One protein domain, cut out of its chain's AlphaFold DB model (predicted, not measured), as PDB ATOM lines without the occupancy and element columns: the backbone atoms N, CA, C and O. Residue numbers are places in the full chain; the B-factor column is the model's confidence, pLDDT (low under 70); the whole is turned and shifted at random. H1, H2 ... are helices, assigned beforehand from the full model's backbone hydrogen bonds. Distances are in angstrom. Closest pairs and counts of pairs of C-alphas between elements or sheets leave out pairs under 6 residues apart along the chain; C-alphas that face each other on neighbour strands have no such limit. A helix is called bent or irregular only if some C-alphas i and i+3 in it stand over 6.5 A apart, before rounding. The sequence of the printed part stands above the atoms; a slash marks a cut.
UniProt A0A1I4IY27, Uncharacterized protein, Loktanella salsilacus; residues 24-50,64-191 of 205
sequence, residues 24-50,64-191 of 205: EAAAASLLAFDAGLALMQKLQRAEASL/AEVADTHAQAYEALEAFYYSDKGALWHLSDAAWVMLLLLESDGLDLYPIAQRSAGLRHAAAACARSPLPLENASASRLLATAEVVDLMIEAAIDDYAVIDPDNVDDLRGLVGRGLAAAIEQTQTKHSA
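AT A GLANCE: This is residues 24 to 50 and 64 to 191 of the 205 residues of an uncharacterized protein of Loktanella salsilacus (UniProt A0A1I4IY27). Six helices lie nearly side by side in a flat up-and-down bundle, each running against the one before it in the chain. The longest helix, H5, lies near the middle; H1, H2, H3 and H5 form a four-helix group, H4 packs on H3 and H5, and H6 lies beyond H4 at the edge farthest from H1 and H2. The printed part has 155 residues with six named helices, H1 to H6 in chain order, and no named strand: the class is all helix. It is compact, with a radius of gyration of the C-alphas of 16.1 A, and spans 50 by 45 by 22 A.

HOW THE PARTS SIT: H1, residues 24 to 47, touches H2, residues 64 to 81, at a shallow tilt of 26 degrees, opposite ways; their closest C-alphas, of Leu 39 and Ala 73, are 5.2 A apart. H2 forms a helical hairpin with H3, residues 89 to 103, with Tyr 81 and Ser 92 closest, their C-alphas 5.5 A apart. H1 and H3 are close but not clearly touching. H4, residues 109 to 128, touches H3 at 23 degrees, opposite ways, with the C-alphas of Ala 94 and Leu 119 closest at 6.6 A. H5, residues 132 to 162, is the hub, touching H1, H3, H4 and H6. It forms a hairpin with H4, where the closest C-alphas, of Ala 123 and Ala 138, are 4.1 A apart. Residues 137 to 148 alone of H5 touch H3. H1 and H5 run the same way, with the C-alphas of Gln 41 and Val 147 closest at 6.7 A. H6, residues 164 to 189, touches H4 with residues 173 to 185 alone; the closest C-alphas, of Tyr 110 and Val 174, are 5.1 A apart. H6 is apart from H1, H2 and H3. Every O i to N i+4 pair is within hydrogen-bond range in H1, H2 and H3; the counts are 15 of 16 in H4, 24 of 27 in H5 and 20 of 22 in H6.

IN THESE COORDINATES: H1 begins at C-alpha 24, (-59.271, -48.929, -42.048), and is 34.9 A long; H2 is 25.3 A, H3 21.3 A and H4 29.4 A. H5 is 46.5 A long and only just irregular, with C-alphas 136 and 139 6.7 A apart. H6, 38.4 A long, is irregular, with C-alphas 165 and 168 7.5 A apart, and ends at C-alpha 189, (-66.464, -38.088, -12.135).

THE WHOLE: The farthest C-alphas, of Glu 24 and Asp 165, are 52.5 A apart. Residues 51 to 63 are not printed, and C-alphas 50 and 64 are 11.5 A apart across the cut. Of the links printed whole, H2 to H3 is short and the others are tight. The mean pLDDT of the printed part is 78.5; 23 residues are under 70, among them 84 to 87 and 180 to 191.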
ATOM      1  N   GLU A  24     -60.629 -48.793 -41.502       70.06
ATOM      2  CA  GLU A  24     -59.271 -48.929 -42.048       70.06
ATOM      3  C   GLU A  24     -58.381 -47.740 -41.666       70.06
ATOM      4  O   GLU A  24     -57.265 -47.941 -41.179       70.06
ATOM      5  N   ALA A  25     -58.890 -46.510 -41.791       68.31
ATOM      6  CA  ALA A  25     -58.175 -45.305 -41.365       68.31
ATOM      7  C   ALA A  25     -57.885 -45.310 -39.853       68.31
ATOM      8  O   ALA A  25     -56.781 -44.967 -39.420       68.31
ATOM      9  N   ALA A  26     -58.844 -45.766 -39.041       74.12
ATOM     10  CA  ALA A  26     -58.646 -45.918 -37.604       74.12
ATOM     11  C   ALA A  26     -57.604 -47.001 -37.272       74.12
ATOM     12  O   ALA A  26     -56.762 -46.786 -36.402       74.12
ATOM     13  N   ALA A  27     -57.605 -48.137 -37.976       79.19
ATOM     14  CA  ALA A  27     -56.614 -49.193 -37.778       79.19
ATOM     15  C   ALA A  27     -55.189 -48.735 -38.138       79.19
ATOM     16  O   ALA A  27     -54.257 -48.986 -37.375       79.19
ATOM     17  N   ALA A  28     -55.023 -48.021 -39.256       80.38
ATOM     18  CA  ALA A  28     -53.735 -47.452 -39.652       80.38
ATOM     19  C   ALA A  28     -53.230 -46.421 -38.631       80.38
ATOM     20  O   ALA A  28     -52.061 -46.446 -38.249       80.38
ATOM     21  N   SER A  29     -54.128 -45.570 -38.129       79.19
ATOM     22  CA  SER A  29     -53.811 -44.580 -37.094       79.19
ATOM     23  C   SER A  29     -53.373 -45.239 -35.781       79.19
ATOM     24  O   SER A  29     -52.394 -44.812 -35.175       79.19
ATOM     25  N   LEU A  30     -54.051 -46.310 -35.353       84.62
ATOM     26  CA  LEU A  30     -53.666 -47.069 -34.158       84.62
ATOM     27  C   LEU A  30     -52.280 -47.710 -34.308       84.62
ATOM     28  O   LEU A  30     -51.478 -47.632 -33.384       84.62
ATOM     29  N   LEU A  31     -51.978 -48.294 -35.473       85.81
ATOM     30  CA  LEU A  31     -50.661 -48.877 -35.748       85.81
ATOM     31  C   LEU A  31     -49.548 -47.823 -35.756       85.81
ATOM     32  O   LEU A  31     -48.466 -48.078 -35.231       85.81
ATOM     33  N   ALA A  32     -49.806 -46.645 -36.327       85.25
ATOM     34  CA  ALA A  32     -48.848 -45.543 -36.330       85.25
ATOM     35  C   ALA A  32     -48.549 -45.047 -34.907       85.25
ATOM     36  O   ALA A  32     -47.389 -44.853 -34.550       85.25
ATOM     37  N   PHE A  33     -49.582 -44.915 -34.069       87.31
ATOM     38  CA  PHE A  33     -49.399 -44.576 -32.660       87.31
ATOM     39  C   PHE A  33     -48.594 -45.644 -31.908       87.31
ATOM     40  O   PHE A  33     -47.659 -45.311 -31.182       87.31
ATOM     41  N   ASP A  34     -48.919 -46.926 -32.108       89.62
ATOM     42  CA  ASP A  34     -48.214 -48.039 -31.462       89.62
ATOM     43  C   ASP A  34     -46.727 -48.074 -31.848       89.62
ATOM     44  O   ASP A  34     -45.883 -48.385 -31.007       89.62
ATOM     45  N   ALA A  35     -46.391 -47.718 -33.092       87.81
ATOM     46  CA  ALA A  35     -45.007 -47.598 -33.539       87.81
ATOM     47  C   ALA A  35     -44.260 -46.473 -32.801       87.81
ATOM     48  O   ALA A  35     -43.156 -46.703 -32.309       87.81
ATOM     49  N   GLY A  36     -44.875 -45.293 -32.659       87.19
ATOM     50  CA  GLY A  36     -44.308 -44.186 -31.880       87.19
ATOM     51  C   GLY A  36     -44.112 -44.552 -30.405       87.19
ATOM     52  O   GLY A  36     -43.031 -44.357 -29.852       87.19
ATOM     53  N   LEU A  37     -45.114 -45.176 -29.779       89.50
ATOM     54  CA  LEU A  37     -45.021 -45.638 -28.390       89.50
ATOM     55  C   LEU A  37     -43.913 -46.687 -28.200       89.50
ATOM     56  O   LEU A  37     -43.178 -46.641 -27.214       89.50
ATOM     57  N   ALA A  38     -43.760 -47.621 -29.142       89.50
ATOM     58  CA  ALA A  38     -42.689 -48.612 -29.098       89.50
ATOM     59  C   ALA A  38     -41.296 -47.969 -29.214       89.50
ATOM     60  O   ALA A  38     -40.368 -48.406 -28.530       89.50
ATOM     61  N   LEU A  39     -41.149 -46.921 -30.033       88.75
ATOM     62  CA  LEU A  39     -39.910 -46.147 -30.140       88.75
ATOM     63  C   LEU A  39     -39.597 -45.400 -28.838       88.75
ATOM     64  O   LEU A  39     -38.463 -45.472 -28.374       88.75
ATOM     65  N   MET A  40     -40.596 -44.798 -28.187       88.94
ATOM     66  CA  MET A  40     -40.427 -44.165 -26.870       88.94
ATOM     67  C   MET A  40     -39.977 -45.162 -25.795       88.94
ATOM     68  O   MET A  40     -39.042 -44.903 -25.042       88.94
ATOM     69  N   GLN A  41     -40.581 -46.352 -25.754       87.88
ATOM     70  CA  GLN A  41     -40.156 -47.417 -24.838       87.88
ATOM     71  C   GLN A  41     -38.737 -47.918 -25.141       87.88
ATOM     72  O   GLN A  41     -38.011 -48.318 -24.229       87.88
ATOM     73  N   LYS A  42     -38.341 -47.941 -26.421       84.19
ATOM     74  CA  LYS A  42     -36.976 -48.288 -26.828       84.19
ATOM     75  C   LYS A  42     -35.988 -47.221 -26.358       84.19
ATOM     76  O   LYS A  42     -34.974 -47.591 -25.774       84.19
ATOM     77  N   LEU A  43     -36.306 -45.943 -26.574       83.00
ATOM     78  CA  LEU A  43     -35.498 -44.804 -26.143       83.00
ATOM     79  C   LEU A  43     -35.237 -44.867 -24.638       83.00
ATOM     80  O   LEU A  43     -34.088 -44.928 -24.226       83.00
ATOM     81  N   GLN A  44     -36.296 -45.017 -23.841       82.19
ATOM     82  CA  GLN A  44     -36.196 -45.120 -22.387       82.19
ATOM     83  C   GLN A  44     -35.253 -46.252 -21.933       82.19
ATOM     84  O   GLN A  44     -34.463 -46.097 -21.004       82.19
ATOM     85  N   ARG A  45     -35.329 -47.426 -22.575       80.38
ATOM     86  CA  ARG A  45     -34.440 -48.555 -22.251       80.38
ATOM     87  C   ARG A  45     -32.994 -48.282 -22.646       80.38
ATOM     88  O   ARG A  45     -32.097 -48.755 -21.956       80.38
ATOM     89  N   ALA A  46     -32.782 -47.583 -23.758       75.88
ATOM     90  CA  ALA A  46     -31.455 -47.210 -24.223       75.88
ATOM     91  C   ALA A  46     -30.825 -46.163 -23.288       75.88
ATOM     92  O   ALA A  46     -29.695 -46.356 -22.854       75.88
ATOM     93  N   GLU A  47     -31.579 -45.142 -22.875       77.00
ATOM     94  CA  GLU A  47     -31.140 -44.133 -21.901       77.00
ATOM     95  C   GLU A  47     -30.794 -44.762 -20.546       77.00
ATOM     96  O   GLU A  47     -29.699 -44.559 -20.037       77.00
ATOM     97  N   ALA A  48     -31.651 -45.640 -20.015       73.75
ATOM     98  CA  ALA A  48     -31.377 -46.353 -18.764       73.75
ATOM     99  C   ALA A  48     -30.158 -47.300 -18.829       73.75
ATOM    100  O   ALA A  48     -29.683 -47.766 -17.793       73.75
ATOM    101  N   SER A  49     -29.679 -47.638 -20.031       70.31
ATOM    102  CA  SER A  49     -28.493 -48.479 -20.231       70.31
ATOM    103  C   SER A  49     -27.184 -47.690 -20.313       70.31
ATOM    104  O   SER A  49     -26.112 -48.297 -20.249       70.31
ATOM    105  N   LEU A  50     -27.258 -46.359 -20.424       69.12
ATOM    106  CA  LEU A  50     -26.094 -45.485 -20.335       69.12
ATOM    107  C   LEU A  50     -25.667 -45.396 -18.862       69.12
ATOM    108  O   LEU A  50     -26.325 -44.768 -18.040       69.12
ATOM    109  N   ALA A  64     -25.134 -42.632 -30.063       76.75
ATOM    110  CA  ALA A  64     -25.644 -42.528 -31.430       76.75
ATOM    111  C   ALA A  64     -26.975 -43.276 -31.603       76.75
ATOM    112  O   ALA A  64     -27.894 -42.752 -32.225       76.75
ATOM    113  N   GLU A  65     -27.119 -44.471 -31.016       76.12
ATOM    114  CA  GLU A  65     -28.379 -45.218 -31.062       76.12
ATOM    115  C   GLU A  65     -29.515 -44.509 -30.302       76.12
ATOM    116  O   GLU A  65     -30.662 -44.538 -30.757       76.12
ATOM    117  N   VAL A  66     -29.215 -43.864 -29.173       81.81
ATOM    118  CA  VAL A  66     -30.162 -43.041 -28.407       81.81
ATOM    119  C   VAL A  66     -30.594 -41.841 -29.240       81.81
ATOM    120  O   VAL A  66     -31.793 -41.647 -29.420       81.81
ATOM    121  N   ALA A  67     -29.651 -41.100 -29.828       83.44
ATOM    122  CA  ALA A  67     -29.956 -39.960 -30.693       83.44
ATOM    123  C   ALA A  67     -30.789 -40.365 -31.925       83.44
ATOM    124  O   ALA A  67     -31.791 -39.720 -32.235       83.44
ATOM    125  N   ASP A  68     -30.432 -41.468 -32.588       84.25
ATOM    126  CA  ASP A  68     -31.182 -41.996 -33.732       84.25
ATOM    127  C   ASP A  68     -32.591 -42.451 -33.324       84.25
ATOM    128  O   ASP A  68     -33.562 -42.216 -34.045       84.25
ATOM    129  N   THR A  69     -32.722 -43.109 -32.166       84.56
ATOM    130  CA  THR A  69     -34.021 -43.570 -31.655       84.56
ATOM    131  C   THR A  69     -34.892 -42.384 -31.233       84.56
ATOM    132  O   THR A  69     -36.097 -42.411 -31.482       84.56
ATOM    133  N   HIS A  70     -34.300 -41.333 -30.660       86.88
ATOM    134  CA  HIS A  70     -34.979 -40.080 -30.324       86.88
ATOM    135  C   HIS A  70     -35.549 -39.412 -31.579       86.88
ATOM    136  O   HIS A  70     -36.756 -39.180 -31.646       86.88
ATOM    137  N   ALA A  71     -34.730 -39.228 -32.621       87.06
ATOM    138  CA  ALA A  71     -35.175 -38.654 -33.891       87.06
ATOM    139  C   ALA A  71     -36.309 -39.473 -34.534       87.06
ATOM    140  O   ALA A  71     -37.321 -38.916 -34.957       87.06
ATOM    141  N   GLN A  72     -36.190 -40.805 -34.542       85.06
ATOM    142  CA  GLN A  72     -37.242 -41.687 -35.061       85.06
ATOM    143  C   GLN A  72     -38.541 -41.586 -34.253       85.06
ATOM    144  O   GLN A  72     -39.627 -41.584 -34.837       85.06
ATOM    145  N   ALA A  73     -38.451 -41.519 -32.921       86.44
ATOM    146  CA  ALA A  73     -39.615 -41.357 -32.055       86.44
ATOM    147  C   ALA A  73     -40.315 -40.021 -32.325       86.44
ATOM    148  O   ALA A  73     -41.537 -39.998 -32.485       86.44
ATOM    149  N   TYR A  74     -39.543 -38.938 -32.442       89.31
ATOM    150  CA  TYR A  74     -40.048 -37.610 -32.769       89.31
ATOM    151  C   TYR A  74     -40.788 -37.600 -34.110       89.31
ATOM    152  O   TYR A  74     -41.968 -37.255 -34.158       89.31
ATOM    153  N   GLU A  75     -40.144 -38.069 -35.184       85.56
ATOM    154  CA  GLU A  75     -40.733 -38.112 -36.529       85.56
ATOM    155  C   GLU A  75     -42.018 -38.952 -36.571       85.56
ATOM    156  O   GLU A  75     -43.017 -38.546 -37.170       85.56
ATOM    157  N   ALA A  76     -42.023 -40.119 -35.918       84.88
ATOM    158  CA  ALA A  76     -43.195 -40.988 -35.871       84.88
ATOM    159  C   ALA A  76     -44.367 -40.336 -35.120       84.88
ATOM    160  O   ALA A  76     -45.518 -40.421 -35.562       84.88
ATOM    161  N   LEU A  77     -44.085 -39.675 -33.994       87.81
ATOM    162  CA  LEU A  77     -45.091 -38.992 -33.187       87.81
ATOM    163  C   LEU A  77     -45.606 -37.719 -33.861       87.81
ATOM    164  O   LEU A  77     -46.812 -37.491 -33.798       87.81
ATOM    165  N   GLU A  78     -44.764 -36.938 -34.543       87.06
ATOM    166  CA  GLU A  78     -45.182 -35.789 -35.360       87.06
ATOM    167  C   GLU A  78     -46.062 -36.229 -36.532       87.06
ATOM    168  O   GLU A  78     -47.162 -35.701 -36.722       87.06
ATOM    169  N   ALA A  79     -45.609 -37.225 -37.301       84.00
ATOM    170  CA  ALA A  79     -46.357 -37.750 -38.437       84.00
ATOM    171  C   ALA A  79     -47.724 -38.279 -37.994       84.00
ATOM    172  O   ALA A  79     -48.739 -38.035 -38.653       84.00
ATOM    173  N   PHE A  80     -47.770 -38.950 -36.838       86.44
ATOM    174  CA  PHE A  80     -49.034 -39.274 -36.212       86.44
ATOM    175  C   PHE A  80     -49.777 -37.993 -35.832       86.44
ATOM    176  O   PHE A  80     -50.894 -37.836 -36.299       86.44
ATOM    177  N   TYR A  81     -49.224 -37.081 -35.020       84.44
ATOM    178  CA  TYR A  81     -49.848 -35.838 -34.527       84.44
ATOM    179  C   TYR A  81     -50.580 -35.041 -35.616       84.44
ATOM    180  O   TYR A  81     -51.752 -34.725 -35.422       84.44
ATOM    181  N   TYR A  82     -49.948 -34.823 -36.768       82.62
ATOM    182  CA  TYR A  82     -50.498 -34.026 -37.870       82.62
ATOM    183  C   TYR A  82     -51.390 -34.791 -38.865       82.62
ATOM    184  O   TYR A  82     -51.889 -34.195 -39.821       82.62
ATOM    185  N   SER A  83     -51.607 -36.097 -38.677       78.75
ATOM    186  CA  SER A  83     -52.539 -36.874 -39.513       78.75
ATOM    187  C   SER A  83     -54.011 -36.498 -39.256       78.75
ATOM    188  O   SER A  83     -54.345 -35.952 -38.207       78.75
ATOM    189  N   ASP A  84     -54.911 -36.788 -40.204       68.75
ATOM    190  CA  ASP A  84     -56.358 -36.600 -40.014       68.75
ATOM    191  C   ASP A  84     -56.931 -37.742 -39.159       68.75
ATOM    192  O   ASP A  84     -56.932 -38.903 -39.575       68.75
ATOM    193  N   LYS A  85     -57.366 -37.427 -37.932       63.44
ATOM    194  CA  LYS A  85     -57.574 -38.445 -36.880       63.44
ATOM    195  C   LYS A  85     -59.012 -38.670 -36.469       63.44
ATOM    196  O   LYS A  85     -59.250 -39.550 -35.640       63.44
ATOM    197  N   GLY A  86     -59.953 -37.891 -37.007       65.69
ATOM    198  CA  GLY A  86     -61.382 -37.980 -36.693       65.69
ATOM    199  C   GLY A  86     -61.672 -38.310 -35.218       65.69
ATOM    200  O   GLY A  86     -61.482 -37.487 -34.328       65.69
ATOM    201  N   ALA A  87     -62.106 -39.549 -34.960       60.53
ATOM    202  CA  ALA A  87     -62.531 -40.055 -33.651       60.53
ATOM    203  C   ALA A  87     -61.403 -40.373 -32.632       60.53
ATOM    204  O   ALA A  87     -61.705 -40.734 -31.499       60.53
ATOM    205  N   LEU A  88     -60.116 -40.263 -32.990       74.75
ATOM    206  CA  LEU A  88     -58.968 -40.641 -32.138       74.75
ATOM    207  C   LEU A  88     -58.254 -39.435 -31.498       74.75
ATOM    208  O   LEU A  88     -57.045 -39.461 -31.249       74.75
ATOM    209  N   TRP A  89     -58.990 -38.360 -31.213       77.38
ATOM    210  CA  TRP A  89     -58.438 -37.126 -30.643       77.38
ATOM    211  C   TRP A  89     -57.677 -37.354 -29.325       77.38
ATOM    212  O   TRP A  89     -56.626 -36.751 -29.121       77.38
ATOM    213  N   HIS A  90     -58.127 -38.293 -28.483       79.12
ATOM    214  CA  HIS A  90     -57.444 -38.662 -27.237       79.12
ATOM    215  C   HIS A  90     -56.002 -39.142 -27.459       79.12
ATOM    216  O   HIS A  90     -55.108 -38.808 -26.686       79.12
ATOM    217  N   LEU A  91     -55.757 -39.909 -28.528       84.62
ATOM    218  CA  LEU A  91     -54.413 -40.386 -28.859       84.62
ATOM    219  C   LEU A  91     -53.541 -39.260 -29.422       84.62
ATOM    220  O   LEU A  91     -52.324 -39.302 -29.283       84.62
ATOM    221  N   SER A  92     -54.141 -38.233 -30.029       85.19
ATOM    222  CA  SER A  92     -53.402 -37.044 -30.477       85.19
ATOM    223  C   SER A  92     -52.868 -36.236 -29.308       85.19
ATOM    224  O   SER A  92     -51.721 -35.806 -29.358       85.19
ATOM    225  N   ASP A  93     -53.665 -36.082 -28.249       83.88
ATOM    226  CA  ASP A  93     -53.204 -35.454 -27.010       83.88
ATOM    227  C   ASP A  93     -52.073 -36.278 -26.371       83.88
ATOM    228  O   ASP A  93     -51.035 -35.734 -26.015       83.88
ATOM    229  N   ALA A  94     -52.197 -37.608 -26.346       86.31
ATOM    230  CA  ALA A  94     -51.133 -38.497 -25.871       86.31
ATOM    231  C   ALA A  94     -49.824 -38.369 -26.675       86.31
ATOM    232  O   ALA A  94     -48.745 -38.300 -26.091       86.31
ATOM    233  N   ALA A  95     -49.916 -38.292 -28.006       87.50
ATOM    234  CA  ALA A  95     -48.760 -38.068 -28.872       87.50
ATOM    235  C   ALA A  95     -48.111 -36.703 -28.627       87.50
ATOM    236  O   ALA A  95     -46.891 -36.611 -28.537       87.50
ATOM    237  N   TRP A  96     -48.925 -35.663 -28.446       87.94
ATOM    238  CA  TRP A  96     -48.443 -34.331 -28.106       87.94
ATOM    239  C   TRP A  96     -47.697 -34.298 -26.768       87.94
ATOM    240  O   TRP A  96     -46.639 -33.687 -26.671       87.94
ATOM    241  N   VAL A  97     -48.201 -34.993 -25.744       86.12
ATOM    242  CA  VAL A  97     -47.513 -35.097 -24.445       86.12
ATOM    243  C   VAL A  97     -46.145 -35.768 -24.586       86.12
ATOM    244  O   VAL A  97     -45.187 -35.307 -23.971       86.12
ATOM    245  N   MET A  98     -46.034 -36.821 -25.402       86.38
ATOM    246  CA  MET A  98     -44.744 -37.469 -25.671       86.38
ATOM    247  C   MET A  98     -43.783 -36.556 -26.450       86.38
ATOM    248  O   MET A  98     -42.600 -36.534 -26.131       86.38
ATOM    249  N   LEU A  99     -44.273 -35.761 -27.409       86.31
ATOM    250  CA  LEU A  99     -43.454 -34.766 -28.120       86.31
ATOM    251  C   LEU A  99     -42.912 -33.686 -27.174       86.31
ATOM    252  O   LEU A  99     -41.716 -33.417 -27.184       86.31
ATOM    253  N   LEU A 100     -43.763 -33.136 -26.299       84.38
ATOM    254  CA  LEU A 100     -43.340 -32.162 -25.284       84.38
ATOM    255  C   LEU A 100     -42.234 -32.706 -24.378       84.38
ATOM    256  O   LEU A 100     -41.350 -31.967 -23.967       84.38
ATOM    257  N   LEU A 101     -42.292 -33.995 -24.053       82.44
ATOM    258  CA  LEU A 101     -41.285 -34.654 -23.235       82.44
ATOM    259  C   LEU A 101     -39.956 -34.834 -23.985       82.44
ATOM    260  O   LEU A 101     -38.908 -34.636 -23.383       82.44
ATOM    261  N   LEU A 102     -39.992 -35.158 -25.281       82.62
ATOM    262  CA  LEU A 102     -38.791 -35.258 -26.121       82.62
ATOM    263  C   LEU A 102     -38.101 -33.903 -26.344       82.62
ATOM    264  O   LEU A 102     -36.888 -33.875 -26.547       82.62
ATOM    265  N   GLU A 103     -38.865 -32.809 -26.332       82.31
ATOM    266  CA  GLU A 103     -38.366 -31.432 -26.469       82.31
ATOM    267  C   GLU A 103     -38.017 -30.774 -25.123       82.31
ATOM    268  O   GLU A 103     -37.395 -29.711 -25.103       82.31
ATOM    269  N   SER A 104     -38.428 -31.380 -24.006       77.31
ATOM    270  CA  SER A 104     -38.240 -30.831 -22.665       77.31
ATOM    271  C   SER A 104     -36.759 -30.781 -22.299       77.31
ATOM    272  O   SER A 104     -36.061 -31.790 -22.322       77.31
ATOM    273  N   ASP A 105     -36.306 -29.615 -21.849       66.69
ATOM    274  CA  ASP A 105     -34.983 -29.402 -21.253       66.69
ATOM    275  C   ASP A 105     -34.936 -29.742 -19.747       66.69
ATOM    276  O   ASP A 105     -33.938 -29.493 -19.073       66.69
ATOM    277  N   GLY A 106     -36.027 -30.304 -19.211       63.28
ATOM    278  CA  GLY A 106     -36.174 -30.687 -17.805       63.28
ATOM    279  C   GLY A 106     -36.822 -29.614 -16.921       63.28
ATOM    280  O   GLY A 106     -37.129 -29.895 -15.763       63.28
ATOM    281  N   LEU A 107     -37.102 -28.412 -17.440       62.16
ATOM    282  CA  LEU A 107     -37.745 -27.339 -16.664       62.16
ATOM    283  C   LEU A 107     -39.280 -27.450 -16.618       62.16
ATOM    284  O   LEU A 107     -39.912 -26.933 -15.694       62.16
ATOM    285  N   ASP A 108     -39.882 -28.186 -17.556       71.31
ATOM    286  CA  ASP A 108     -41.338 -28.317 -17.715       71.31
ATOM    287  C   ASP A 108     -41.914 -29.656 -17.200       71.31
ATOM    288  O   ASP A 108     -43.038 -30.048 -17.535       71.31
ATOM    289  N   LEU A 109     -41.196 -30.356 -16.313       74.38
ATOM    290  CA  LEU A 109     -41.619 -31.666 -15.786       74.38
ATOM    291  C   LEU A 109     -42.958 -31.615 -15.027       74.38
ATOM    292  O   LEU A 109     -43.746 -32.560 -15.085       74.38
ATOM    293  N   TYR A 110     -43.266 -30.504 -14.349       74.44
ATOM    294  CA  TYR A 110     -44.530 -30.349 -13.619       74.44
ATOM    295  C   TYR A 110     -45.767 -30.295 -14.536       74.44
ATOM    296  O   TYR A 110     -46.689 -31.093 -14.327       74.44
ATOM    297  N   PRO A 111     -45.824 -29.418 -15.560       75.44
ATOM    298  CA  PRO A 111     -46.880 -29.464 -16.570       75.44
ATOM    299  C   PRO A 111     -47.022 -30.831 -17.256       75.44
ATOM    300  O   PRO A 111     -48.146 -31.273 -17.508       75.44
ATOM    301  N   ILE A 112     -45.912 -31.518 -17.543       79.94
ATOM    302  CA  ILE A 112     -45.937 -32.832 -18.204       79.94
ATOM    303  C   ILE A 112     -46.527 -33.903 -17.268       79.94
ATOM    304  O   ILE A 112     -47.387 -34.681 -17.688       79.94
ATOM    305  N   ALA A 113     -46.190 -33.880 -15.975       77.31
ATOM    306  CA  ALA A 113     -46.780 -34.769 -14.970       77.31
ATOM    307  C   ALA A 113     -48.302 -34.589 -14.837       77.31
ATOM    308  O   ALA A 113     -49.056 -35.565 -14.763       77.31
ATOM    309  N   GLN A 114     -48.786 -33.342 -14.857       78.06
ATOM    310  CA  GLN A 114     -50.227 -33.064 -14.860       78.06
ATOM    311  C   GLN A 114     -50.919 -33.641 -16.100       78.06
ATOM    312  O   GLN A 114     -52.010 -34.209 -16.001       78.06
ATOM    313  N   ARG A 115     -50.282 -33.533 -17.270       81.69
ATOM    314  CA  ARG A 115     -50.803 -34.103 -18.518       81.69
ATOM    315  C   ARG A 115     -50.826 -35.632 -18.474       81.69
ATOM    316  O   ARG A 115     -51.827 -36.216 -18.880       81.69
ATOM    317  N   SER A 116     -49.818 -36.278 -17.881       82.31
ATOM    318  CA  SER A 116     -49.806 -37.734 -17.645       82.31
ATOM    319  C   SER A 116     -51.008 -38.208 -16.809       82.31
ATOM    320  O   SER A 116     -51.672 -39.195 -17.141       82.31
ATOM    321  N   ALA A 117     -51.388 -37.466 -15.762       79.31
ATOM    322  CA  ALA A 117     -52.625 -37.742 -15.022       79.31
ATOM    323  C   ALA A 117     -53.885 -37.599 -15.897       79.31
ATOM    324  O   ALA A 117     -54.806 -38.416 -15.798       79.31
ATOM    325  N   GLY A 118     -53.912 -36.600 -16.786       80.62
ATOM    326  CA  GLY A 118     -54.963 -36.427 -17.791       80.62
ATOM    327  C   GLY A 118     -55.100 -37.630 -18.731       80.62
ATOM    328  O   GLY A 118     -56.219 -38.062 -19.017       80.62
ATOM    329  N   LEU A 119     -53.982 -38.247 -19.129       85.75
ATOM    330  CA  LEU A 119     -53.983 -39.467 -19.942       85.75
ATOM    331  C   LEU A 119     -54.588 -40.660 -19.194       85.75
ATOM    332  O   LEU A 119     -55.397 -41.390 -19.765       85.75
ATOM    333  N   ARG A 120     -54.283 -40.833 -17.901       83.12
ATOM    334  CA  ARG A 120     -54.904 -41.882 -17.064       83.12
ATOM    335  C   ARG A 120     -56.409 -41.693 -16.927       83.12
ATOM    336  O   ARG A 120     -57.169 -42.662 -16.976       83.12
ATOM    337  N   HIS A 121     -56.853 -40.446 -16.787       82.25
ATOM    338  CA  HIS A 121     -58.274 -40.125 -16.794       82.25
ATOM    339  C   HIS A 121     -58.931 -40.500 -18.129       82.25
ATOM    340  O   HIS A 121     -59.946 -41.200 -18.143       82.25
ATOM    341  N   ALA A 122     -58.333 -40.077 -19.245       83.25
ATOM    342  CA  ALA A 122     -58.825 -40.394 -20.580       83.25
ATOM    343  C   ALA A 122     -58.856 -41.911 -20.823       83.25
ATOM    344  O   ALA A 122     -59.844 -42.419 -21.348       83.25
ATOM    345  N   ALA A 123     -57.843 -42.649 -20.355       83.94
ATOM    346  CA  ALA A 123     -57.801 -44.109 -20.397       83.94
ATOM    347  C   ALA A 123     -58.989 -44.735 -19.653       83.94
ATOM    348  O   ALA A 123     -59.678 -45.603 -20.191       83.94
ATOM    349  N   ALA A 124     -59.281 -44.264 -18.437       81.69
ATOM    350  CA  ALA A 124     -60.405 -44.756 -17.646       81.69
ATOM    351  C   ALA A 124     -61.766 -44.433 -18.290       81.69
ATOM    352  O   ALA A 124     -62.681 -45.257 -18.233       81.69
ATOM    353  N   ALA A 125     -61.909 -43.256 -18.907       81.75
ATOM    354  CA  ALA A 125     -63.107 -42.883 -19.659       81.75
ATOM    355  C   ALA A 125     -63.290 -43.773 -20.900       81.75
ATOM    356  O   ALA A 125     -64.347 -44.385 -21.063       81.75
ATOM    357  N   CYS A 126     -62.231 -43.933 -21.696       83.69
ATOM    358  CA  CYS A 126     -62.177 -44.803 -22.868       83.69
ATOM    359  C   CYS A 126     -62.523 -46.263 -22.531       83.69
ATOM    360  O   CYS A 126     -63.305 -46.897 -23.237       83.69
ATOM    361  N   ALA A 127     -62.020 -46.791 -21.409       81.88
ATOM    362  CA  ALA A 127     -62.284 -48.165 -20.975       81.88
ATOM    363  C   ALA A 127     -63.770 -48.438 -20.680       81.88
ATOM    364  O   ALA A 127     -64.227 -49.577 -20.788       81.88
ATOM    365  N   ARG A 128     -64.530 -47.403 -20.301       82.25
ATOM    366  CA  ARG A 128     -65.974 -47.491 -20.030       82.25
ATOM    367  C   ARG A 128     -66.833 -47.175 -21.252       82.25
ATOM    368  O   ARG A 128     -68.049 -47.356 -21.184       82.25
ATOM    369  N   SER A 129     -66.232 -46.692 -22.335       79.44
ATOM    370  CA  SER A 129     -66.969 -46.344 -23.540       79.44
ATOM    371  C   SER A 129     -67.532 -47.593 -24.227       79.44
ATOM    372  O   SER A 129     -66.829 -48.602 -24.349       79.44
ATOM    373  N   PRO A 130     -68.784 -47.544 -24.719       74.56
ATOM    374  CA  PRO A 130     -69.345 -48.596 -25.558       74.56
ATOM    375  C   PRO A 130     -68.792 -48.575 -26.993       74.56
ATOM    376  O   PRO A 130     -69.109 -49.473 -27.775       74.56
ATOM    377  N   LEU A 131     -68.010 -47.556 -27.373       79.38
ATOM    378  CA  LEU A 131     -67.450 -47.416 -28.713       79.38
ATOM    379  C   LEU A 131     -66.149 -48.233 -28.839       79.38
ATOM    380  O   LEU A 131     -65.203 -47.986 -28.089       79.38
ATOM    381  N   PRO A 132     -66.047 -49.181 -29.798       78.44
ATOM    382  CA  PRO A 132     -64.885 -50.068 -29.906       78.44
ATOM    383  C   PRO A 132     -63.539 -49.349 -30.073       78.44
ATOM    384  O   PRO A 132     -62.538 -49.798 -29.523       78.44
ATOM    385  N   LEU A 133     -63.511 -48.235 -30.812       78.81
ATOM    386  CA  LEU A 133     -62.289 -47.457 -31.052       78.81
ATOM    387  C   LEU A 133     -61.797 -46.737 -29.789       78.81
ATOM    388  O   LEU A 133     -60.597 -46.711 -29.515       78.81
ATOM    389  N   GLU A 134     -62.717 -46.202 -28.989       80.81
ATOM    390  CA  GLU A 134     -62.382 -45.585 -27.705       80.81
ATOM    391  C   GLU A 134     -61.908 -46.656 -26.722       80.81
ATOM    392  O   GLU A 134     -60.844 -46.516 -26.126       80.81
ATOM    393  N   ASN A 135     -62.606 -47.791 -26.643       79.94
ATOM    394  CA  ASN A 135     -62.188 -48.908 -25.797       79.94
ATOM    395  C   ASN A 135     -60.775 -49.412 -26.152       79.94
ATOM    396  O   ASN A 135     -59.943 -49.601 -25.265       79.94
ATOM    397  N   ALA A 136     -60.461 -49.532 -27.447       83.69
ATOM    398  CA  ALA A 136     -59.126 -49.895 -27.926       83.69
ATOM    399  C   ALA A 136     -58.049 -48.839 -27.606       83.69
ATOM    400  O   ALA A 136     -56.866 -49.175 -27.512       83.69
ATOM    401  N   SER A 137     -58.430 -47.575 -27.421       84.00
ATOM    402  CA  SER A 137     -57.507 -46.492 -27.060       84.00
ATOM    403  C   SER A 137     -57.143 -46.504 -25.572       84.00
ATOM    404  O   SER A 137     -56.090 -45.997 -25.197       84.00
ATOM    405  N   ALA A 138     -57.961 -47.123 -24.715       83.50
ATOM    406  CA  ALA A 138     -57.776 -47.099 -23.265       83.50
ATOM    407  C   ALA A 138     -56.415 -47.651 -22.807       83.50
ATOM    408  O   ALA A 138     -55.707 -46.999 -22.040       83.50
ATOM    409  N   SER A 139     -56.021 -48.831 -23.294       85.88
ATOM    410  CA  SER A 139     -54.736 -49.446 -22.930       85.88
ATOM    411  C   SER A 139     -53.537 -48.650 -23.448       85.88
ATOM    412  O   SER A 139     -52.515 -48.577 -22.772       85.88
ATOM    413  N   ARG A 140     -53.671 -48.011 -24.614       90.50
ATOM    414  CA  ARG A 140     -52.633 -47.173 -25.236       90.50
ATOM    415  C   ARG A 140     -52.394 -45.887 -24.456       90.50
ATOM    416  O   ARG A 140     -51.249 -45.519 -24.214       90.50
ATOM    417  N   LEU A 141     -53.472 -45.240 -24.018       87.81
ATOM    418  CA  LEU A 141     -53.409 -44.055 -23.163       87.81
ATOM    419  C   LEU A 141     -52.756 -44.374 -21.816       87.81
ATOM    420  O   LEU A 141     -51.920 -43.605 -21.346       87.81
ATOM    421  N   LEU A 142     -53.088 -45.526 -21.224       86.75
ATOM    422  CA  LEU A 142     -52.460 -45.975 -19.982       86.75
ATOM    423  C   LEU A 142     -50.961 -46.243 -20.172       86.75
ATOM    424  O   LEU A 142     -50.157 -45.700 -19.424       86.75
ATOM    425  N   ALA A 143     -50.586 -47.004 -21.203       86.94
ATOM    426  CA  ALA A 143     -49.186 -47.293 -21.505       86.94
ATOM    427  C   ALA A 143     -48.379 -46.016 -21.798       86.94
ATOM    428  O   ALA A 143     -47.222 -45.907 -21.405       86.94
ATOM    429  N   THR A 144     -48.997 -45.020 -22.438       88.56
ATOM    430  CA  THR A 144     -48.365 -43.709 -22.645       88.56
ATOM    431  C   THR A 144     -48.112 -43.003 -21.318       88.56
ATOM    432  O   THR A 144     -47.010 -42.520 -21.083       88.56
ATOM    433  N   ALA A 145     -49.104 -42.968 -20.425       86.06
ATOM    434  CA  ALA A 145     -48.950 -42.354 -19.109       86.06
ATOM    435  C   ALA A 145     -47.883 -43.051 -18.246       86.06
ATOM    436  O   ALA A 145     -47.257 -42.414 -17.403       86.06
ATOM    437  N   GLU A 146     -47.686 -44.358 -18.415       86.88
ATOM    438  CA  GLU A 146     -46.613 -45.105 -17.745       86.88
ATOM    439  C   GLU A 146     -45.234 -44.716 -18.289       86.88
ATOM    440  O   GLU A 146     -44.328 -44.450 -17.504       86.88
ATOM    441  N   VAL A 147     -45.083 -44.615 -19.614       86.25
ATOM    442  CA  VAL A 147     -43.828 -44.165 -20.244       86.25
ATOM    443  C   VAL A 147     -43.481 -42.738 -19.822       86.25
ATOM    444  O   VAL A 147     -42.347 -42.478 -19.429       86.25
ATOM    445  N   VAL A 148     -44.462 -41.828 -19.838       86.75
ATOM    446  CA  VAL A 148     -44.263 -40.430 -19.427       86.75
ATOM    447  C   VAL A 148     -43.810 -40.342 -17.968       86.75
ATOM    448  O   VAL A 148     -42.855 -39.634 -17.678       86.75
ATOM    449  N   ASP A 149     -44.444 -41.081 -17.053       84.81
ATOM    450  CA  ASP A 149     -44.039 -41.080 -15.641       84.81
ATOM    451  C   ASP A 149     -42.609 -41.591 -15.444       84.81
ATOM    452  O   ASP A 149     -41.858 -41.016 -14.660       84.81
ATOM    453  N   LEU A 150     -42.222 -42.656 -16.151       82.69
ATOM    454  CA  LEU A 150     -40.880 -43.220 -16.023       82.69
ATOM    455  C   LEU A 150     -39.802 -42.259 -16.528       82.69
ATOM    456  O   LEU A 150     -38.738 -42.167 -15.926       82.69
ATOM    457  N   MET A 151     -40.073 -41.543 -17.616       80.25
ATOM    458  CA  MET A 151     -39.149 -40.543 -18.150       80.25
ATOM    459  C   MET A 151     -39.091 -39.279 -17.286       80.25
ATOM    460  O   MET A 151     -38.024 -38.693 -17.152       80.25
ATOM    461  N   ILE A 152     -40.201 -38.876 -16.657       82.69
ATOM    462  CA  ILE A 152     -40.176 -37.807 -15.650       82.69
ATOM    463  C   ILE A 152     -39.290 -38.216 -14.471       82.69
ATOM    464  O   ILE A 152     -38.475 -37.410 -14.035       82.69
ATOM    465  N   GLU A 153     -39.426 -39.443 -13.959       82.12
ATOM    466  CA  GLU A 153     -38.579 -39.907 -12.852       82.12
ATOM    467  C   GLU A 153     -37.102 -39.960 -13.265       82.12
ATOM    468  O   GLU A 153     -36.259 -39.478 -12.518       82.12
ATOM    469  N   ALA A 154     -36.795 -40.443 -14.475       77.88
ATOM    470  CA  ALA A 154     -35.431 -40.422 -15.007       77.88
ATOM    471  C   ALA A 154     -34.865 -38.991 -15.082       77.88
ATOM    472  O   ALA A 154     -33.759 -38.742 -14.612       77.88
ATOM    473  N   ALA A 155     -35.649 -38.026 -15.573       78.00
ATOM    474  CA  ALA A 155     -35.234 -36.624 -15.630       78.00
ATOM    475  C   ALA A 155     -35.025 -36.003 -14.233       78.00
ATOM    476  O   ALA A 155     -34.140 -35.166 -14.047       78.00
ATOM    477  N   ILE A 156     -35.820 -36.405 -13.237       78.00
ATOM    478  CA  ILE A 156     -35.622 -36.007 -11.835       78.00
ATOM    479  C   ILE A 156     -34.323 -36.604 -11.280       78.00
ATOM    480  O   ILE A 156     -33.586 -35.902 -10.586       78.00
ATOM    481  N   ASP A 157     -34.041 -37.877 -11.564       78.31
ATOM    482  CA  ASP A 157     -32.817 -38.545 -11.119       78.31
ATOM    483  C   ASP A 157     -31.566 -37.916 -11.755       78.31
ATOM    484  O   ASP A 157     -30.577 -37.687 -11.056       78.31
ATOM    485  N   ASP A 158     -31.626 -37.524 -13.029       73.38
ATOM    486  CA  ASP A 158     -30.552 -36.772 -13.687       73.38
ATOM    487  C   ASP A 158     -30.357 -35.389 -13.047       73.38
ATOM    488  O   ASP A 158     -29.226 -34.982 -12.753       73.38
ATOM    489  N   TYR A 159     -31.451 -34.679 -12.744       72.69
ATOM    490  CA  TYR A 159     -31.392 -33.411 -12.011       72.69
ATOM    491  C   TYR A 159     -30.755 -33.588 -10.626       72.69
ATOM    492  O   TYR A 159     -29.995 -32.728 -10.177       72.69
ATOM    493  N   ALA A 160     -30.988 -34.725  -9.963       75.81
ATOM    494  CA  ALA A 160     -30.422 -35.029  -8.653       75.81
ATOM    495  C   ALA A 160     -28.902 -35.167  -8.635       75.81
ATOM    496  O   ALA A 160     -28.274 -34.897  -7.608       75.81
ATOM    497  N   VAL A 161     -28.299 -35.541  -9.762       76.12
ATOM    498  CA  VAL A 161     -26.840 -35.551  -9.916       76.12
ATOM    499  C   VAL A 161     -26.284 -34.123  -9.982       76.12
ATOM    500  O   VAL A 161     -25.175 -33.870  -9.513       76.12
ATOM    501  N   ILE A 162     -27.050 -33.190 -10.551       75.06
ATOM    502  CA  ILE A 162     -26.637 -31.802 -10.792       75.06
ATOM    503  C   ILE A 162     -26.874 -30.925  -9.553       75.06
ATOM    504  O   ILE A 162     -26.003 -30.134  -9.187       75.06
ATOM    505  N   ASP A 163     -28.034 -31.062  -8.910       77.25
ATOM    506  CA  ASP A 163     -28.481 -30.217  -7.799       77.25
ATOM    507  C   ASP A 163     -29.249 -31.040  -6.741       77.25
ATOM    508  O   ASP A 163     -30.481 -30.980  -6.659       77.25
ATOM    509  N   PRO A 164     -28.529 -31.834  -5.922       78.00
ATOM    510  CA  PRO A 164     -29.125 -32.792  -4.988       78.00
ATOM    511  C   PRO A 164     -29.962 -32.133  -3.884       78.00
ATOM    512  O   PRO A 164     -30.867 -32.767  -3.343       78.00
ATOM    513  N   ASP A 165     -29.687 -30.868  -3.556       81.69
ATOM    514  CA  ASP A 165     -30.342 -30.157  -2.456       81.69
ATOM    515  C   ASP A 165     -31.797 -29.759  -2.791       81.69
ATOM    516  O   ASP A 165     -32.593 -29.551  -1.877       81.69
ATOM    517  N   ASN A 166     -32.168 -29.692  -4.079       77.88
ATOM    518  CA  ASN A 166     -33.494 -29.245  -4.542       77.88
ATOM    519  C   ASN A 166     -34.372 -30.370  -5.137       77.88
ATOM    520  O   ASN A 166     -35.502 -30.129  -5.574       77.88
ATOM    521  N   VAL A 167     -33.893 -31.617  -5.137       78.69
ATOM    522  CA  VAL A 167     -34.580 -32.778  -5.744       78.69
ATOM    523  C   VAL A 167     -35.883 -33.110  -5.040       78.69
ATOM    524  O   VAL A 167     -36.887 -33.403  -5.688       78.69
ATOM    525  N   ASP A 168     -35.887 -33.062  -3.709       78.62
ATOM    526  CA  ASP A 168     -37.074 -33.381  -2.915       78.62
ATOM    527  C   ASP A 168     -38.192 -32.352  -3.142       78.62
ATOM    528  O   ASP A 168     -39.375 -32.709  -3.178       78.62
ATOM    529  N   ASP A 169     -37.830 -31.088  -3.380       78.06
ATOM    530  CA  ASP A 169     -38.778 -30.035  -3.744       78.06
ATOM    531  C   ASP A 169     -39.364 -30.267  -5.142       78.06
ATOM    532  O   ASP A 169     -40.582 -30.132  -5.318       78.06
ATOM    533  N   LEU A 170     -38.538 -30.691  -6.108       73.88
ATOM    534  CA  LEU A 170     -38.966 -31.057  -7.462       73.88
ATOM    535  C   LEU A 170     -39.885 -32.291  -7.456       73.88
ATOM    536  O   LEU A 170     -40.994 -32.234  -7.996       73.88
ATOM    537  N   ARG A 171     -39.494 -33.370  -6.764       80.75
ATOM    538  CA  ARG A 171     -40.337 -34.563  -6.550       80.75
ATOM    539  C   ARG A 171     -41.651 -34.197  -5.873       80.75
ATOM    540  O   ARG A 171     -42.722 -34.642  -6.290       80.75
ATOM    541  N   GLY A 172     -41.597 -33.346  -4.849       78.00
ATOM    542  CA  GLY A 172     -42.776 -32.844  -4.157       78.00
ATOM    543  C   GLY A 172     -43.695 -32.029  -5.070       78.00
ATOM    544  O   GLY A 172     -44.918 -32.159  -4.983       78.00
ATOM    545  N   LEU A 173     -43.138 -31.202  -5.958       73.56
ATOM    546  CA  LEU A 173     -43.888 -30.416  -6.938       73.56
ATOM    547  C   LEU A 173     -44.627 -31.337  -7.918       73.56
ATOM    548  O   LEU A 173     -45.846 -31.225  -8.055       73.56
ATOM    549  N   VAL A 174     -43.912 -32.288  -8.522       73.06
ATOM    550  CA  VAL A 174     -44.464 -33.294  -9.444       73.06
ATOM    551  C   VAL A 174     -45.547 -34.132  -8.758       73.06
ATOM    552  O   VAL A 174     -46.666 -34.231  -9.267       73.06
ATOM    553  N   GLY A 175     -45.281 -34.638  -7.550       73.50
ATOM    554  CA  GLY A 175     -46.239 -35.425  -6.769       73.50
ATOM    555  C   GLY A 175     -47.514 -34.655  -6.403       73.50
ATOM    556  O   GLY A 175     -48.617 -35.192  -6.514       73.50
ATOM    557  N   ARG A 176     -47.402 -33.371  -6.030       71.31
ATOM    558  CA  ARG A 176     -48.569 -32.500  -5.789       71.31
ATOM    559  C   ARG A 176     -49.363 -32.239  -7.068       71.31
ATOM    560  O   ARG A 176     -50.589 -32.211  -7.013       71.31
ATOM    561  N   GLY A 177     -48.689 -32.058  -8.204       65.06
ATOM    562  CA  GLY A 177     -49.333 -31.904  -9.511       65.06
ATOM    563  C   GLY A 177     -50.143 -33.138  -9.897       65.06
ATOM    564  O   GLY A 177     -51.309 -33.016 -10.272       65.06
ATOM    565  N   LEU A 178     -49.554 -34.320  -9.712       66.88
ATOM    566  CA  LEU A 178     -50.210 -35.603  -9.938       66.88
ATOM    567  C   LEU A 178     -51.437 -35.772  -9.028       66.88
ATOM    568  O   LEU A 178     -52.526 -36.080  -9.509       66.88
ATOM    569  N   ALA A 179     -51.290 -35.515  -7.725       70.81
ATOM    570  CA  ALA A 179     -52.384 -35.619  -6.760       70.81
ATOM    571  C   ALA A 179     -53.533 -34.646  -7.072       70.81
ATOM    572  O   ALA A 179     -54.691 -35.060  -7.086       70.81
ATOM    573  N   ALA A 180     -53.224 -33.385  -7.392       66.81
ATOM    574  CA  ALA A 180     -54.221 -32.377  -7.754       66.81
ATOM    575  C   ALA A 180     -54.964 -32.742  -9.049       66.81
ATOM    576  O   ALA A 180     -56.182 -32.582  -9.133       66.81
ATOM    577  N   ALA A 181     -54.261 -33.281 -10.047       62.66
ATOM    578  CA  ALA A 181     -54.880 -33.735 -11.288       62.66
ATOM    579  C   ALA A 181     -55.769 -34.977 -11.074       62.66
ATOM    580  O   ALA A 181     -56.858 -35.064 -11.652       62.66
ATOM    581  N   ILE A 182     -55.364 -35.908 -10.201       65.56
ATOM    582  CA  ILE A 182     -56.189 -37.057  -9.785       65.56
ATOM    583  C   ILE A 182     -57.436 -36.582  -9.026       65.56
ATOM    584  O   ILE A 182     -58.538 -37.043  -9.318       65.56
ATOM    585  N   GLU A 183     -57.303 -35.638  -8.096       67.12
ATOM    586  CA  GLU A 183     -58.426 -35.080  -7.333       67.12
ATOM    587  C   GLU A 183     -59.410 -34.323  -8.240       67.12
ATOM    588  O   GLU A 183     -60.626 -34.524  -8.167       67.12
ATOM    589  N   GLN A 184     -58.901 -33.508  -9.169       61.81
ATOM    590  CA  GLN A 184     -59.713 -32.810 -10.171       61.81
ATOM    591  C   GLN A 184     -60.453 -33.795 -11.089       61.81
ATOM    592  O   GLN A 184     -61.593 -33.568 -11.497       61.81
ATOM    593  N   THR A 185     -59.815 -34.919 -11.398       56.75
ATOM    594  CA  THR A 185     -60.416 -36.010 -12.163       56.75
ATOM    595  C   THR A 185     -61.533 -36.707 -11.379       56.75
ATOM    596  O   THR A 185     -62.631 -36.915 -11.896       56.75
ATOM    597  N   GLN A 186     -61.282 -37.047 -10.115       61.50
ATOM    598  CA  GLN A 186     -62.257 -37.709  -9.248       61.50
ATOM    599  C   GLN A 186     -63.481 -36.825  -8.990       61.50
ATOM    600  O   GLN A 186     -64.612 -37.303  -9.038       61.50
ATOM    601  N   THR A 187     -63.276 -35.522  -8.792       59.22
ATOM    602  CA  THR A 187     -64.363 -34.547  -8.618       59.22
ATOM    603  C   THR A 187     -65.197 -34.362  -9.888       59.22
ATOM    604  O   THR A 187     -66.422 -34.286  -9.788       59.22
ATOM    605  N   LYS A 188     -64.583 -34.382 -11.081       53.69
ATOM    606  CA  LYS A 188     -65.310 -34.394 -12.366       53.69
ATOM    607  C   LYS A 188     -66.130 -35.674 -12.585       53.69
ATOM    608  O   LYS A 188     -67.191 -35.599 -13.191       53.69
ATOM    609  N   HIS A 189     -65.706 -36.826 -12.057       44.91
ATOM    610  CA  HIS A 189     -66.464 -38.088 -12.135       44.91
ATOM    611  C   HIS A 189     -67.683 -38.176 -11.207       44.91
ATOM    612  O   HIS A 189     -68.558 -39.012 -11.430       44.91
ATOM    613  N   SER A 190     -67.770 -37.310 -10.199       47.47
ATOM    614  CA  SER A 190     -68.978 -37.130  -9.383       47.47
ATOM    615  C   SER A 190     -70.084 -36.380 -10.132       47.47
ATOM    616  O   SER A 190     -71.248 -36.433  -9.731       47.47
ATOM    617  N   ALA A 191     -69.726 -35.653 -11.193       45.19
ATOM    618  CA  ALA A 191     -70.669 -34.979 -12.067       45.19
ATOM    619  C   ALA A 191     -71.113 -35.938 -13.188       45.19
ATOM    620  O   ALA A 191     -70.308 -36.747 -13.659       45.19
TER     621      ALA A 191